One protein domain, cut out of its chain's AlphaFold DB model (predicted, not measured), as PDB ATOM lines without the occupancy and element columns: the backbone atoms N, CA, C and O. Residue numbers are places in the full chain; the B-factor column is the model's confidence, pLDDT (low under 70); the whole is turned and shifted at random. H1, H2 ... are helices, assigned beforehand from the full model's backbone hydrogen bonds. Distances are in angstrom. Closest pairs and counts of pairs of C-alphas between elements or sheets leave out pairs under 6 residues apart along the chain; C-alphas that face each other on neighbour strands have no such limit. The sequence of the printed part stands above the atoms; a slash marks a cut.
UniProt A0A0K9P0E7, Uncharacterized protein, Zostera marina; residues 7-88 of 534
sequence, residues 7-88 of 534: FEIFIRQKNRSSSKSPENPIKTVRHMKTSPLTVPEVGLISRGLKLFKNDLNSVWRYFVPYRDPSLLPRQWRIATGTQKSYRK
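AT A GLANCE: This is residues 7 to 88 of the 534 residues of an uncharacterized protein of Zostera marina (UniProt A0A0K9P0E7). A small head of three helices, H3, H4 and H5, lies at one end, and H1 and H2 follow each other as a long arm leading away from it, with residues 7 to 17 and 20 to 25 sticking out free. In the head, H3 packs on H4 at a steep tilt, and residues 80 to 88 trail on after H5. The printed part has 82 residues with five named helices, H1 to H5 in chain order, and no named strand; its class is all helix. It is loose, with a radius of gyration of the C-alphas of 16.8 A, and elongated, spanning 54 by 28 by 19 A.

HOW THE PARTS SIT: H1, residues 7 to 20, is the longest helix and touches no helix. It is near H2, residues 25 to 34, with 5 pairs of C-alphas within 10 A. H2 is apart from H3, residues 39 to 51. H3 touches H4, residues 56 to 63, with its residues 44 to 49 alone; the closest C-alphas, of Gly 48 and Val 59, are 5.2 A apart, and the helices run opposite ways at a steep tilt of 64 degrees. H4 only just touches H5, residues 72 to 79, with 3 pairs of C-alphas within 8 A, the closest being Leu 56 and Pro 73 at 6.8 A; they stand about perpendicular, at 84 degrees. H3 and H5 are close but not clearly touching, the closest C-alphas being those of Val 42 and Ala 79, 7.1 A apart. In H1, H2, H3, H4 and H5 every O i to N i+4 pair is within hydrogen-bond range.

IN THESE COORDINATES: H1 begins at C-alpha 7, (-7.931, 44.269, 27.091), and measures 19.5 A. H2 measures 14.0 A, H3 18.9 A, H4 9.9 A and H5 10.2 A, ending at C-alpha 79, (-1.148, -0.842, 30.895).

THE WHOLE: The C-alphas of Phe 7 and Lys 50, the two farthest apart, are 54.3 A apart. The printed part has no cut and no long link. The mean pLDDT of the printed part is 89.6, and residues 17 to 19 are under 70.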
ATOM      1  N   PHE A   7      -7.324  45.542  27.486       85.75
ATOM      2  CA  PHE A   7      -7.931  44.269  27.091       85.75
ATOM      3  C   PHE A   7      -6.898  43.138  27.070       85.75
ATOM      4  O   PHE A   7      -7.134  42.067  27.621       85.75
ATOM      5  N   GLU A   8      -5.716  43.391  26.508       88.06
ATOM      6  CA  GLU A   8      -4.638  42.406  26.465       88.06
ATOM      7  C   GLU A   8      -4.140  42.049  27.875       88.06
ATOM      8  O   GLU A   8      -3.975  40.873  28.193       88.06
ATOM      9  N   ILE A   9      -3.975  43.042  28.753       87.06
ATOM     10  CA  ILE A   9      -3.639  42.839  30.168       87.06
ATOM     11  C   ILE A   9      -4.726  42.001  30.849       87.06
ATOM     12  O   ILE A   9      -4.394  41.033  31.527       87.06
ATOM     13  N   PHE A  10      -6.011  42.299  30.629       87.38
ATOM     14  CA  PHE A  10      -7.121  41.509  31.170       87.38
ATOM     15  C   PHE A  10      -7.108  40.055  30.674       87.38
ATOM     16  O   PHE A  10      -7.241  39.140  31.485       87.38
ATOM     17  N   ILE A  11      -6.884  39.810  29.379       82.56
ATOM     18  CA  ILE A  11      -6.783  38.455  28.813       82.56
ATOM     19  C   ILE A  11      -5.548  37.719  29.359       82.56
ATOM     20  O   ILE A  11      -5.670  36.579  29.812       82.56
ATOM     21  N   ARG A  12      -4.378  38.369  29.408       81.06
ATOM     22  CA  ARG A  12      -3.147  37.828  30.014       81.06
ATOM     23  C   ARG A  12      -3.366  37.489  31.497       81.06
ATOM     24  O   ARG A  12      -2.979  36.403  31.926       81.06
ATOM     25  N   GLN A  13      -4.040  38.351  32.260       81.19
ATOM     26  CA  GLN A  13      -4.371  38.147  33.675       81.19
ATOM     27  C   GLN A  13      -5.375  36.996  33.859       81.19
ATOM     28  O   GLN A  13      -5.114  36.076  34.630       81.19
ATOM     29  N   LYS A  14      -6.479  36.979  33.101       79.56
ATOM     30  CA  LYS A  14      -7.510  35.926  33.123       79.56
ATOM     31  C   LYS A  14      -6.933  34.559  32.753       79.56
ATOM     32  O   LYS A  14      -7.196  33.576  33.445       79.56
ATOM     33  N   ASN A  15      -6.079  34.496  31.733       74.00
ATOM     34  CA  ASN A  15      -5.394  33.268  31.328       74.00
ATOM     35  C   ASN A  15      -4.323  32.843  32.344       74.00
ATOM     36  O   ASN A  15      -4.187  31.649  32.614       74.00
ATOM     37  N   ARG A  16      -3.609  33.785  32.974       76.69
ATOM     38  CA  ARG A  16      -2.655  33.508  34.064       76.69
ATOM     39  C   ARG A  16      -3.360  32.982  35.319       76.69
ATOM     40  O   ARG A  16      -2.878  32.016  35.899       76.69
ATOM     41  N   SER A  17      -4.509  33.537  35.700       65.06
ATOM     42  CA  SER A  17      -5.305  33.051  36.837       65.06
ATOM     43  C   SER A  17      -5.965  31.706  36.533       65.06
ATOM     44  O   SER A  17      -5.817  30.770  37.310       65.06
ATOM     45  N   SER A  18      -6.592  31.548  35.362       69.00
ATOM     46  CA  SER A  18      -7.167  30.270  34.919       69.00
ATOM     47  C   SER A  18      -6.110  29.160  34.860       69.00
ATOM     48  O   SER A  18      -6.315  28.075  35.403       69.00
ATOM     49  N   SER A  19      -4.935  29.425  34.281       65.19
ATOM     50  CA  SER A  19      -3.842  28.444  34.225       65.19
ATOM     51  C   SER A  19      -3.140  28.205  35.568       65.19
ATOM     52  O   SER A  19      -2.479  27.174  35.701       65.19
ATOM     53  N   LYS A  20      -3.297  29.082  36.567       74.69
ATOM     54  CA  LYS A  20      -2.828  28.860  37.947       74.69
ATOM     55  C   LYS A  20      -3.885  28.271  38.886       74.69
ATOM     56  O   LYS A  20      -3.497  27.768  39.934       74.69
ATOM     57  N   SER A  21      -5.167  28.277  38.515       74.56
ATOM     58  CA  SER A  21      -6.219  27.629  39.302       74.56
ATOM     59  C   SER A  21      -5.890  26.143  39.522       74.56
ATOM     60  O   SER A  21      -5.551  25.462  38.540       74.56
ATOM     61  N   PRO A  22      -5.976  25.623  40.765       70.69
ATOM     62  CA  PRO A  22      -5.841  24.192  41.026       70.69
ATOM     63  C   PRO A  22      -6.994  23.424  40.369       70.69
ATOM     64  O   PRO A  22      -6.782  22.383  39.751       70.69
ATOM     65  N   GLU A  23      -8.195  24.002  40.412       78.50
ATOM     66  CA  GLU A  23      -9.386  23.498  39.750       78.50
ATOM     67  C   GLU A  23      -9.575  24.230  38.416       78.50
ATOM     68  O   GLU A  23     -10.016  25.379  38.344       78.50
ATOM     69  N   ASN A  24      -9.156  23.581  37.330       84.50
ATOM     70  CA  ASN A  24      -9.333  24.074  35.967       84.50
ATOM     71  C   ASN A  24      -9.893  22.925  35.110       84.50
ATOM     72  O   ASN A  24      -9.153  21.979  34.829       84.50
ATOM     73  N   PRO A  25     -11.155  22.991  34.646       82.25
ATOM     74  CA  PRO A  25     -11.795  21.868  33.963       82.25
ATOM     75  C   PRO A  25     -11.102  21.496  32.644       82.25
ATOM     76  O   PRO A  25     -11.042  20.319  32.294       82.25
ATOM     77  N   ILE A  26     -10.492  22.457  31.939       83.12
ATOM     78  CA  ILE A  26      -9.725  22.192  30.710       83.12
ATOM     79  C   ILE A  26      -8.461  21.384  31.036       83.12
ATOM     80  O   ILE A  26      -8.122  20.446  30.311       83.12
ATOM     81  N   LYS A  27      -7.773  21.697  32.145       86.06
ATOM     82  CA  LYS A  27      -6.660  20.873  32.643       86.06
ATOM     83  C   LYS A  27      -7.139  19.494  33.084       86.06
ATOM     84  O   LYS A  27      -6.502  18.517  32.701       86.06
ATOM     85  N   THR A  28      -8.250  19.399  33.814       86.50
ATOM     86  CA  THR A  28      -8.820  18.122  34.271       86.50
ATOM     87  C   THR A  28      -9.153  17.212  33.088       86.50
ATOM     88  O   THR A  28      -8.674  16.083  33.045       86.50
ATOM     89  N   VAL A  29      -9.849  17.711  32.060       87.81
ATOM     90  CA  VAL A  29     -10.166  16.943  30.840       87.81
ATOM     91  C   VAL A  29      -8.900  16.541  30.070       87.81
ATOM     92  O   VAL A  29      -8.774  15.389  29.651       87.81
ATOM     93  N   ARG A  30      -7.912  17.438  29.919       87.94
ATOM     94  CA  ARG A  30      -6.610  17.095  29.307       87.94
ATOM     95  C   ARG A  30      -5.853  16.037  30.119       87.94
ATOM     96  O   ARG A  30      -5.204  15.168  29.532       87.94
ATOM     97  N   HIS A  31      -5.949  16.069  31.447       86.88
ATOM     98  CA  HIS A  31      -5.358  15.057  32.316       86.88
ATOM     99  C   HIS A  31      -6.087  13.715  32.177       86.88
ATOM    100  O   HIS A  31      -5.434  12.714  31.906       86.88
ATOM    101  N   MET A  32      -7.422  13.693  32.232       87.12
ATOM    102  CA  MET A  32      -8.233  12.488  32.009       87.12
ATOM    103  C   MET A  32      -7.970  11.847  30.641       87.12
ATOM    104  O   MET A  32      -7.926  10.626  30.541       87.12
ATOM    105  N   LYS A  33      -7.714  12.628  29.586       92.31
ATOM    106  CA  LYS A  33      -7.323  12.068  28.282       92.31
ATOM    107  C   LYS A  33      -5.904  11.484  28.267       92.31
ATOM    108  O   LYS A  33      -5.701  10.428  27.675       92.31
ATOM    109  N   THR A  34      -4.936  12.121  28.935       90.44
ATOM    110  CA  THR A  34      -3.491  11.819  28.790       90.44
ATOM    111  C   THR A  34      -2.822  11.107  29.978       90.44
ATOM    112  O   THR A  34      -1.620  10.819  29.926       90.44
ATOM    113  N   SER A  35      -3.560  10.821  31.052       91.06
ATOM    114  CA  SER A  35      -3.107  10.010  32.188       91.06
ATOM    115  C   SER A  35      -2.921   8.529  31.797       91.06
ATOM    116  O   SER A  35      -3.365   8.109  30.722       91.06
ATOM    117  N   PRO A  36      -2.270   7.702  32.638       92.25
ATOM    118  CA  PRO A  36      -2.346   6.246  32.518       92.25
ATOM    119  C   PRO A  36      -3.799   5.744  32.584       92.25
ATOM    120  O   PRO A  36      -4.674   6.428  33.121       92.25
ATOM    121  N   LEU A  37      -4.054   4.539  32.068       95.12
ATOM    122  CA  LEU A  37      -5.315   3.839  32.325       95.12
ATOM    123  C   LEU A  37      -5.358   3.392  33.787       95.12
ATOM    124  O   LEU A  37      -4.374   2.866  34.307       95.12
ATOM    125  N   THR A  38      -6.495   3.601  34.438       94.31
ATOM    126  CA  THR A  38      -6.767   3.080  35.778       94.31
ATOM    127  C   THR A  38      -7.179   1.608  35.703       94.31
ATOM    128  O   THR A  38      -7.652   1.130  34.671       94.31
ATOM    129  N   VAL A  39      -7.030   0.873  36.809       94.69
ATOM    130  CA  VAL A  39      -7.395  -0.553  36.905       94.69
ATOM    131  C   VAL A  39      -8.819  -0.868  36.390       94.69
ATOM    132  O   VAL A  39      -8.937  -1.787  35.576       94.69
ATOM    133  N   PRO A  40      -9.896  -0.132  36.758       95.81
ATOM    134  CA  PRO A  40     -11.228  -0.410  36.216       95.81
ATOM    135  C   PRO A  40     -11.322  -0.186  34.699       95.81
ATOM    136  O   PRO A  40     -11.960  -0.980  34.012       95.81
ATOM    137  N   GLU A  41     -10.647   0.823  34.141       96.00
ATOM    138  CA  GLU A  41     -10.616   1.045  32.688       96.00
ATOM    139  C   GLU A  41      -9.899  -0.087  31.951       96.00
ATOM    140  O   GLU A  41     -10.367  -0.519  30.902       96.00
ATOM    141  N   VAL A  42      -8.803  -0.614  32.508       96.88
ATOM    142  CA  VAL A  42      -8.110  -1.792  31.956       96.88
ATOM    143  C   VAL A  42      -9.051  -3.003  31.927       96.88
ATOM    144  O   VAL A  42      -9.095  -3.722  30.928       96.88
ATOM    145  N   GLY A  43      -9.868  -3.194  32.970       97.00
ATOM    146  CA  GLY A  43     -10.919  -4.217  33.001       97.00
ATOM    147  C   GLY A  43     -12.008  -4.007  31.939       97.00
ATOM    148  O   GLY A  43     -12.357  -4.946  31.218       97.00
ATOM    149  N   LEU A  44     -12.508  -2.775  31.789       96.50
ATOM    150  CA  LEU A  44     -13.510  -2.412  30.779       96.50
ATOM    151  C   LEU A  44     -12.983  -2.600  29.349       96.50
ATOM    152  O   LEU A  44     -13.670  -3.196  28.522       96.50
ATOM    153  N   ILE A  45     -11.752  -2.167  29.066       97.25
ATOM    154  CA  ILE A  45     -11.101  -2.329  27.758       97.25
ATOM    155  C   ILE A  45     -10.850  -3.815  27.467       97.25
ATOM    156  O   ILE A  45     -11.171  -4.277  26.376       97.25
ATOM    157  N   SER A  46     -10.381  -4.597  28.448       96.69
ATOM    158  CA  SER A  46     -10.220  -6.056  28.323       96.69
ATOM    159  C   SER A  46     -11.540  -6.762  27.974       96.69
ATOM    160  O   SER A  46     -11.584  -7.603  27.072       96.69
ATOM    161  N   ARG A  47     -12.647  -6.381  28.629       97.12
ATOM    162  CA  ARG A  47     -13.994  -6.880  28.307       97.12
ATOM    163  C   ARG A  47     -14.444  -6.440  26.912       97.12
ATOM    164  O   ARG A  47     -14.977  -7.257  26.165       97.12
ATOM    165  N   GLY A  48     -14.212  -5.180  26.553       97.00
ATOM    166  CA  GLY A  48     -14.570  -4.629  25.251       97.00
ATOM    167  C   GLY A  48     -13.835  -5.299  24.089       97.00
ATOM    168  O   GLY A  48     -14.469  -5.642  23.097       97.00
ATOM    169  N   LEU A  49     -12.527  -5.548  24.214       96.75
ATOM    170  CA  LEU A  49     -11.720  -6.187  23.167       96.75
ATOM    171  C   LEU A  49     -12.205  -7.611  22.863       96.75
ATOM    172  O   LEU A  49     -12.281  -7.993  21.695       96.75
ATOM    173  N   LYS A  50     -12.625  -8.362  23.893       96.94
ATOM    174  CA  LYS A  50     -13.250  -9.687  23.738       96.94
ATOM    175  C   LYS A  50     -14.582  -9.633  22.976       96.94
ATOM    176  O   LYS A  50     -14.888 -10.564  22.240       96.94
ATOM    177  N   LEU A  51     -15.357  -8.558  23.132       97.12
ATOM    178  CA  LEU A  51     -16.649  -8.371  22.455       97.12
ATOM    179  C   LEU A  51     -16.484  -7.864  21.012       97.12
ATOM    180  O   LEU A  51     -17.136  -8.370  20.102       97.12
ATOM    181  N   PHE A  52     -15.585  -6.905  20.786       96.50
ATOM    182  CA  PHE A  52     -15.368  -6.251  19.489       96.50
ATOM    183  C   PHE A  52     -14.214  -6.853  18.667       96.50
ATOM    184  O   PHE A  52     -13.662  -6.182  17.801       96.50
ATOM    185  N   LYS A  53     -13.833  -8.116  18.917       95.06
ATOM    186  CA  LYS A  53     -12.775  -8.837  18.171       95.06
ATOM    187  C   LYS A  53     -11.462  -8.038  18.048       95.06
ATOM    188  O   LYS A  53     -10.833  -8.010  16.995       95.06
ATOM    189  N   ASN A  54     -11.055  -7.403  19.146       93.81
ATOM    190  CA  ASN A  54      -9.902  -6.505  19.273       93.81
ATOM    191  C   ASN A  54      -9.991  -5.127  18.572       93.81
ATOM    192  O   ASN A  54      -8.990  -4.407  18.571       93.81
ATOM    193  N   ASP A  55     -11.147  -4.693  18.049       96.19
ATOM    194  CA  ASP A  55     -11.301  -3.315  17.554       96.19
ATOM    195  C   ASP A  55     -11.285  -2.281  18.697       96.19
ATOM    196  O   ASP A  55     -12.282  -2.037  19.383       96.19
ATOM    197  N   LEU A  56     -10.140  -1.617  18.860       95.31
ATOM    198  CA  LEU A  56      -9.938  -0.536  19.824       95.31
ATOM    199  C   LEU A  56     -10.821   0.698  19.571       95.31
ATOM    200  O   LEU A  56     -11.062   1.442  20.520       95.31
ATOM    201  N   ASN A  57     -11.318   0.926  18.350       96.12
ATOM    202  CA  ASN A  57     -12.166   2.079  18.036       96.12
ATOM    203  C   ASN A  57     -13.592   1.888  18.583       96.12
ATOM    204  O   ASN A  57     -14.113   2.757  19.285       96.12
ATOM    205  N   SER A  58     -14.195   0.712  18.375       97.25
ATOM    206  CA  SER A  58     -15.446   0.335  19.049       97.25
ATOM    207  C   SER A  58     -15.272   0.288  20.571       97.25
ATOM    208  O   SER A  58     -16.117   0.807  21.301       97.25
ATOM    209  N   VAL A  59     -14.157  -0.251  21.082       97.44
ATOM    210  CA  VAL A  59     -13.893  -0.246  22.534       97.44
ATOM    211  C   VAL A  59     -13.798   1.173  23.094       97.44
ATOM    212  O   VAL A  59     -14.409   1.451  24.124       97.44
ATOM    213  N   TRP A  60     -13.108   2.093  22.411       97.19
ATOM    214  CA  TRP A  60     -13.106   3.507  22.783       97.19
ATOM    215  C   TRP A  60     -14.531   4.066  22.846       97.19
ATOM    216  O   TRP A  60     -14.948   4.553  23.895       97.19
ATOM    217  N   ARG A  61     -15.293   3.926  21.755       97.12
ATOM    218  CA  ARG A  61     -16.634   4.506  21.600       97.12
ATOM    219  C   ARG A  61     -17.638   4.032  22.656       97.12
ATOM    220  O   ARG A  61     -18.482   4.823  23.065       97.12
ATOM    221  N   TYR A  62     -17.563   2.767  23.078       96.44
ATOM    222  CA  TYR A  62     -18.563   2.156  23.965       96.44
ATOM    223  C   TYR A  62     -18.111   1.954  25.421       96.44
ATOM    224  O   TYR A  62     -18.969   1.915  26.298       96.44
ATOM    225  N   PHE A  63     -16.807   1.838  25.708       96.06
ATOM    226  CA  PHE A  63     -16.304   1.566  27.067       96.06
ATOM    227  C   PHE A  63     -15.526   2.729  27.698       96.06
ATOM    228  O   PHE A  63     -15.576   2.890  28.917       96.06
ATOM    229  N   VAL A  64     -14.810   3.541  26.910       95.62
ATOM    230  CA  VAL A  64     -13.983   4.657  27.420       95.62
ATOM    231  C   VAL A  64     -14.079   5.936  26.555       95.62
ATOM    232  O   VAL A  64     -13.049   6.516  26.200       95.62
ATOM    233  N   PRO A  65     -15.289   6.441  26.227       95.31
ATOM    234  CA  PRO A  65     -15.475   7.532  25.253       95.31
ATOM    235  C   PRO A  65     -14.863   8.879  25.681       95.31
ATOM    236  O   PRO A  65     -14.642   9.762  24.857       95.31
ATOM    237  N   TYR A  66     -14.559   9.039  26.970       93.69
ATOM    238  CA  TYR A  66     -13.881  10.207  27.542       93.69
ATOM    239  C   TYR A  66     -12.353  10.201  27.335       93.69
ATOM    240  O   TYR A  66     -11.707  11.235  27.529       93.69
ATOM    241  N   ARG A  67     -11.760   9.067  26.931       95.12
ATOM    242  CA  ARG A  67     -10.341   8.961  26.552       95.12
ATOM    243  C   ARG A  67     -10.099   9.481  25.135       95.12
ATOM    244  O   ARG A  67     -11.024   9.803  24.394       95.12
ATOM    245  N   ASP A  68      -8.826   9.604  24.774       94.62
ATOM    246  CA  ASP A  68      -8.404  10.007  23.435       94.62
ATOM    247  C   ASP A  68      -8.219   8.766  22.536       94.62
ATOM    248  O   ASP A  68      -7.406   7.901  22.886       94.62
ATOM    249  N   PRO A  69      -8.928   8.645  21.395       95.44
ATOM    250  CA  PRO A  69      -8.838   7.464  20.533       95.44
ATOM    251  C   PRO A  69      -7.446   7.272  19.923       95.44
ATOM    252  O   PRO A  69      -7.040   6.136  19.685       95.44
ATOM    253  N   SER A  70      -6.686   8.351  19.703       94.31
ATOM    254  CA  SER A  70      -5.331   8.274  19.139       94.31
ATOM    255  C   SER A  70      -4.310   7.747  20.154       94.31
ATOM    256  O   SER A  70      -3.359   7.049  19.797       94.31
ATOM    257  N   LEU A  71      -4.523   8.040  21.442       94.25
ATOM    258  CA  LEU A  71      -3.633   7.626  22.526       94.25
ATOM    259  C   LEU A  71      -3.999   6.251  23.094       94.25
ATOM    260  O   LEU A  71      -3.097   5.543  23.556       94.25
ATOM    261  N   LEU A  72      -5.274   5.849  23.023       95.25
ATOM    262  CA  LEU A  72      -5.777   4.621  23.641       95.25
ATOM    263  C   LEU A  72      -4.986   3.352  23.250       95.25
ATOM    264  O   LEU A  72      -4.622   2.611  24.164       95.25
ATOM    265  N   PRO A  73      -4.608   3.099  21.976       95.50
ATOM    266  CA  PRO A  73      -3.810   1.922  21.616       95.50
ATOM    267  C   PRO A  73      -2.437   1.884  22.297       95.50
ATOM    268  O   PRO A  73      -1.923   0.814  22.626       95.50
ATOM    269  N   ARG A  74      -1.828   3.054  22.530       95.06
ATOM    270  CA  ARG A  74      -0.537   3.179  23.217       95.06
ATOM    271  C   ARG A  74      -0.698   3.109  24.736       95.06
ATOM    272  O   ARG A  74       0.125   2.483  25.397       95.06
ATOM    273  N   GLN A  75      -1.744   3.724  25.287       95.00
ATOM    274  CA  GLN A  75      -2.092   3.627  26.708       95.00
ATOM    275  C   GLN A  75      -2.407   2.175  27.101       95.00
ATOM    276  O   GLN A  75      -1.905   1.711  28.122       95.00
ATOM    277  N   TRP A  76      -3.140   1.440  26.258       96.25
ATOM    278  CA  TRP A  76      -3.430   0.015  26.432       96.25
ATOM    279  C   TRP A  76      -2.152  -0.826  26.495       96.25
ATOM    280  O   TRP A  76      -1.919  -1.477  27.509       96.25
ATOM    281  N   ARG A  77      -1.264  -0.730  25.491       96.00
ATOM    282  CA  ARG A  77       0.019  -1.466  25.492       96.00
ATOM    283  C   ARG A  77       0.925  -1.136  26.681       96.00
ATOM    284  O   ARG A  77       1.733  -1.972  27.071       96.00
ATOM    285  N   ILE A  78       0.825   0.070  27.243       94.56
ATOM    286  CA  ILE A  78       1.550   0.442  28.468       94.56
ATOM    287  C   ILE A  78       0.910  -0.215  29.697       94.56
ATOM    288  O   ILE A  78       1.627  -0.747  30.540       94.56
ATOM    289  N   ALA A  79      -0.421  -0.223  29.789       93.75
ATOM    290  CA  ALA A  79      -1.148  -0.842  30.895       93.75
ATOM    291  C   ALA A  79      -1.035  -2.379  30.915       93.75
ATOM    292  O   ALA A  79      -0.990  -2.968  31.989       93.75
ATOM    293  N   THR A  80      -0.918  -3.028  29.751       94.19
ATOM    294  CA  THR A  80      -0.651  -4.474  29.628       94.19
ATOM    295  C   THR A  80       0.832  -4.844  29.751       94.19
ATOM    296  O   THR A  80       1.192  -5.997  29.529       94.19
ATOM    297  N   GLY A  81       1.725  -3.885  30.029       92.69
ATOM    298  CA  GLY A  81       3.175  -4.105  30.130       92.69
ATOM    299  C   GLY A  81       3.905  -4.348  28.799       92.69
ATOM    300  O   GLY A  81       5.133  -4.319  28.763       92.69
ATOM    301  N   THR A  82       3.178  -4.518  27.690       92.50
ATOM    302  CA  THR A  82       3.710  -4.779  26.340       92.50
ATOM    303  C   THR A  82       4.617  -3.655  25.816       92.50
ATOM    304  O   THR A  82       5.483  -3.894  24.980       92.50
ATOM    305  N   GLN A  83       4.435  -2.418  26.285       92.44
ATOM    306  CA  GLN A  83       5.229  -1.254  25.891       92.44
ATOM    307  C   GLN A  83       5.689  -0.456  27.119       92.44
ATOM    308  O   GLN A  83       4.878  -0.010  27.926       92.44
ATOM    309  N   LYS A  84       6.998  -0.194  27.241       88.06
ATOM    310  CA  LYS A  84       7.545   0.638  28.331       88.06
ATOM    311  C   LYS A  84       7.051   2.092  28.226       88.06
ATOM    312  O   LYS A  84       7.025   2.686  27.146       88.06
ATOM    313  N   SER A  85       6.700   2.699  29.362       84.88
ATOM    314  CA  SER A  85       6.351   4.124  29.431       84.88
ATOM    315  C   SER A  85       7.601   5.010  29.420       84.88
ATOM    316  O   SER A  85       8.368   5.012  30.378       84.88
ATOM    317  N   TYR A  86       7.746   5.858  28.397       78.06
ATOM    318  CA  TYR A  86       8.738   6.947  28.396       78.06
ATOM    319  C   TYR A  86       8.474   8.024  29.466       78.06
ATOM    320  O   TYR A  86       9.387   8.751  29.854       78.06
ATOM    321  N   ARG A  87       7.238   8.144  29.979       74.44
ATOM    322  CA  ARG A  87       6.978   8.987  31.153       74.44
ATOM    323  C   ARG A  87       7.494   8.257  32.389       74.44
ATOM    324  O   ARG A  87       6.930   7.226  32.756       74.44
ATOM    325  N   LYS A  88       8.519   8.835  33.033       72.69
ATOM    326  CA  LYS A  88       9.002   8.452  34.373       72.69
ATOM    327  C   LYS A  88       7.801   8.274  35.309       72.69
ATOM    328  O   LYS A  88       6.926   9.147  35.335       72.69
TER     329      LYS A  88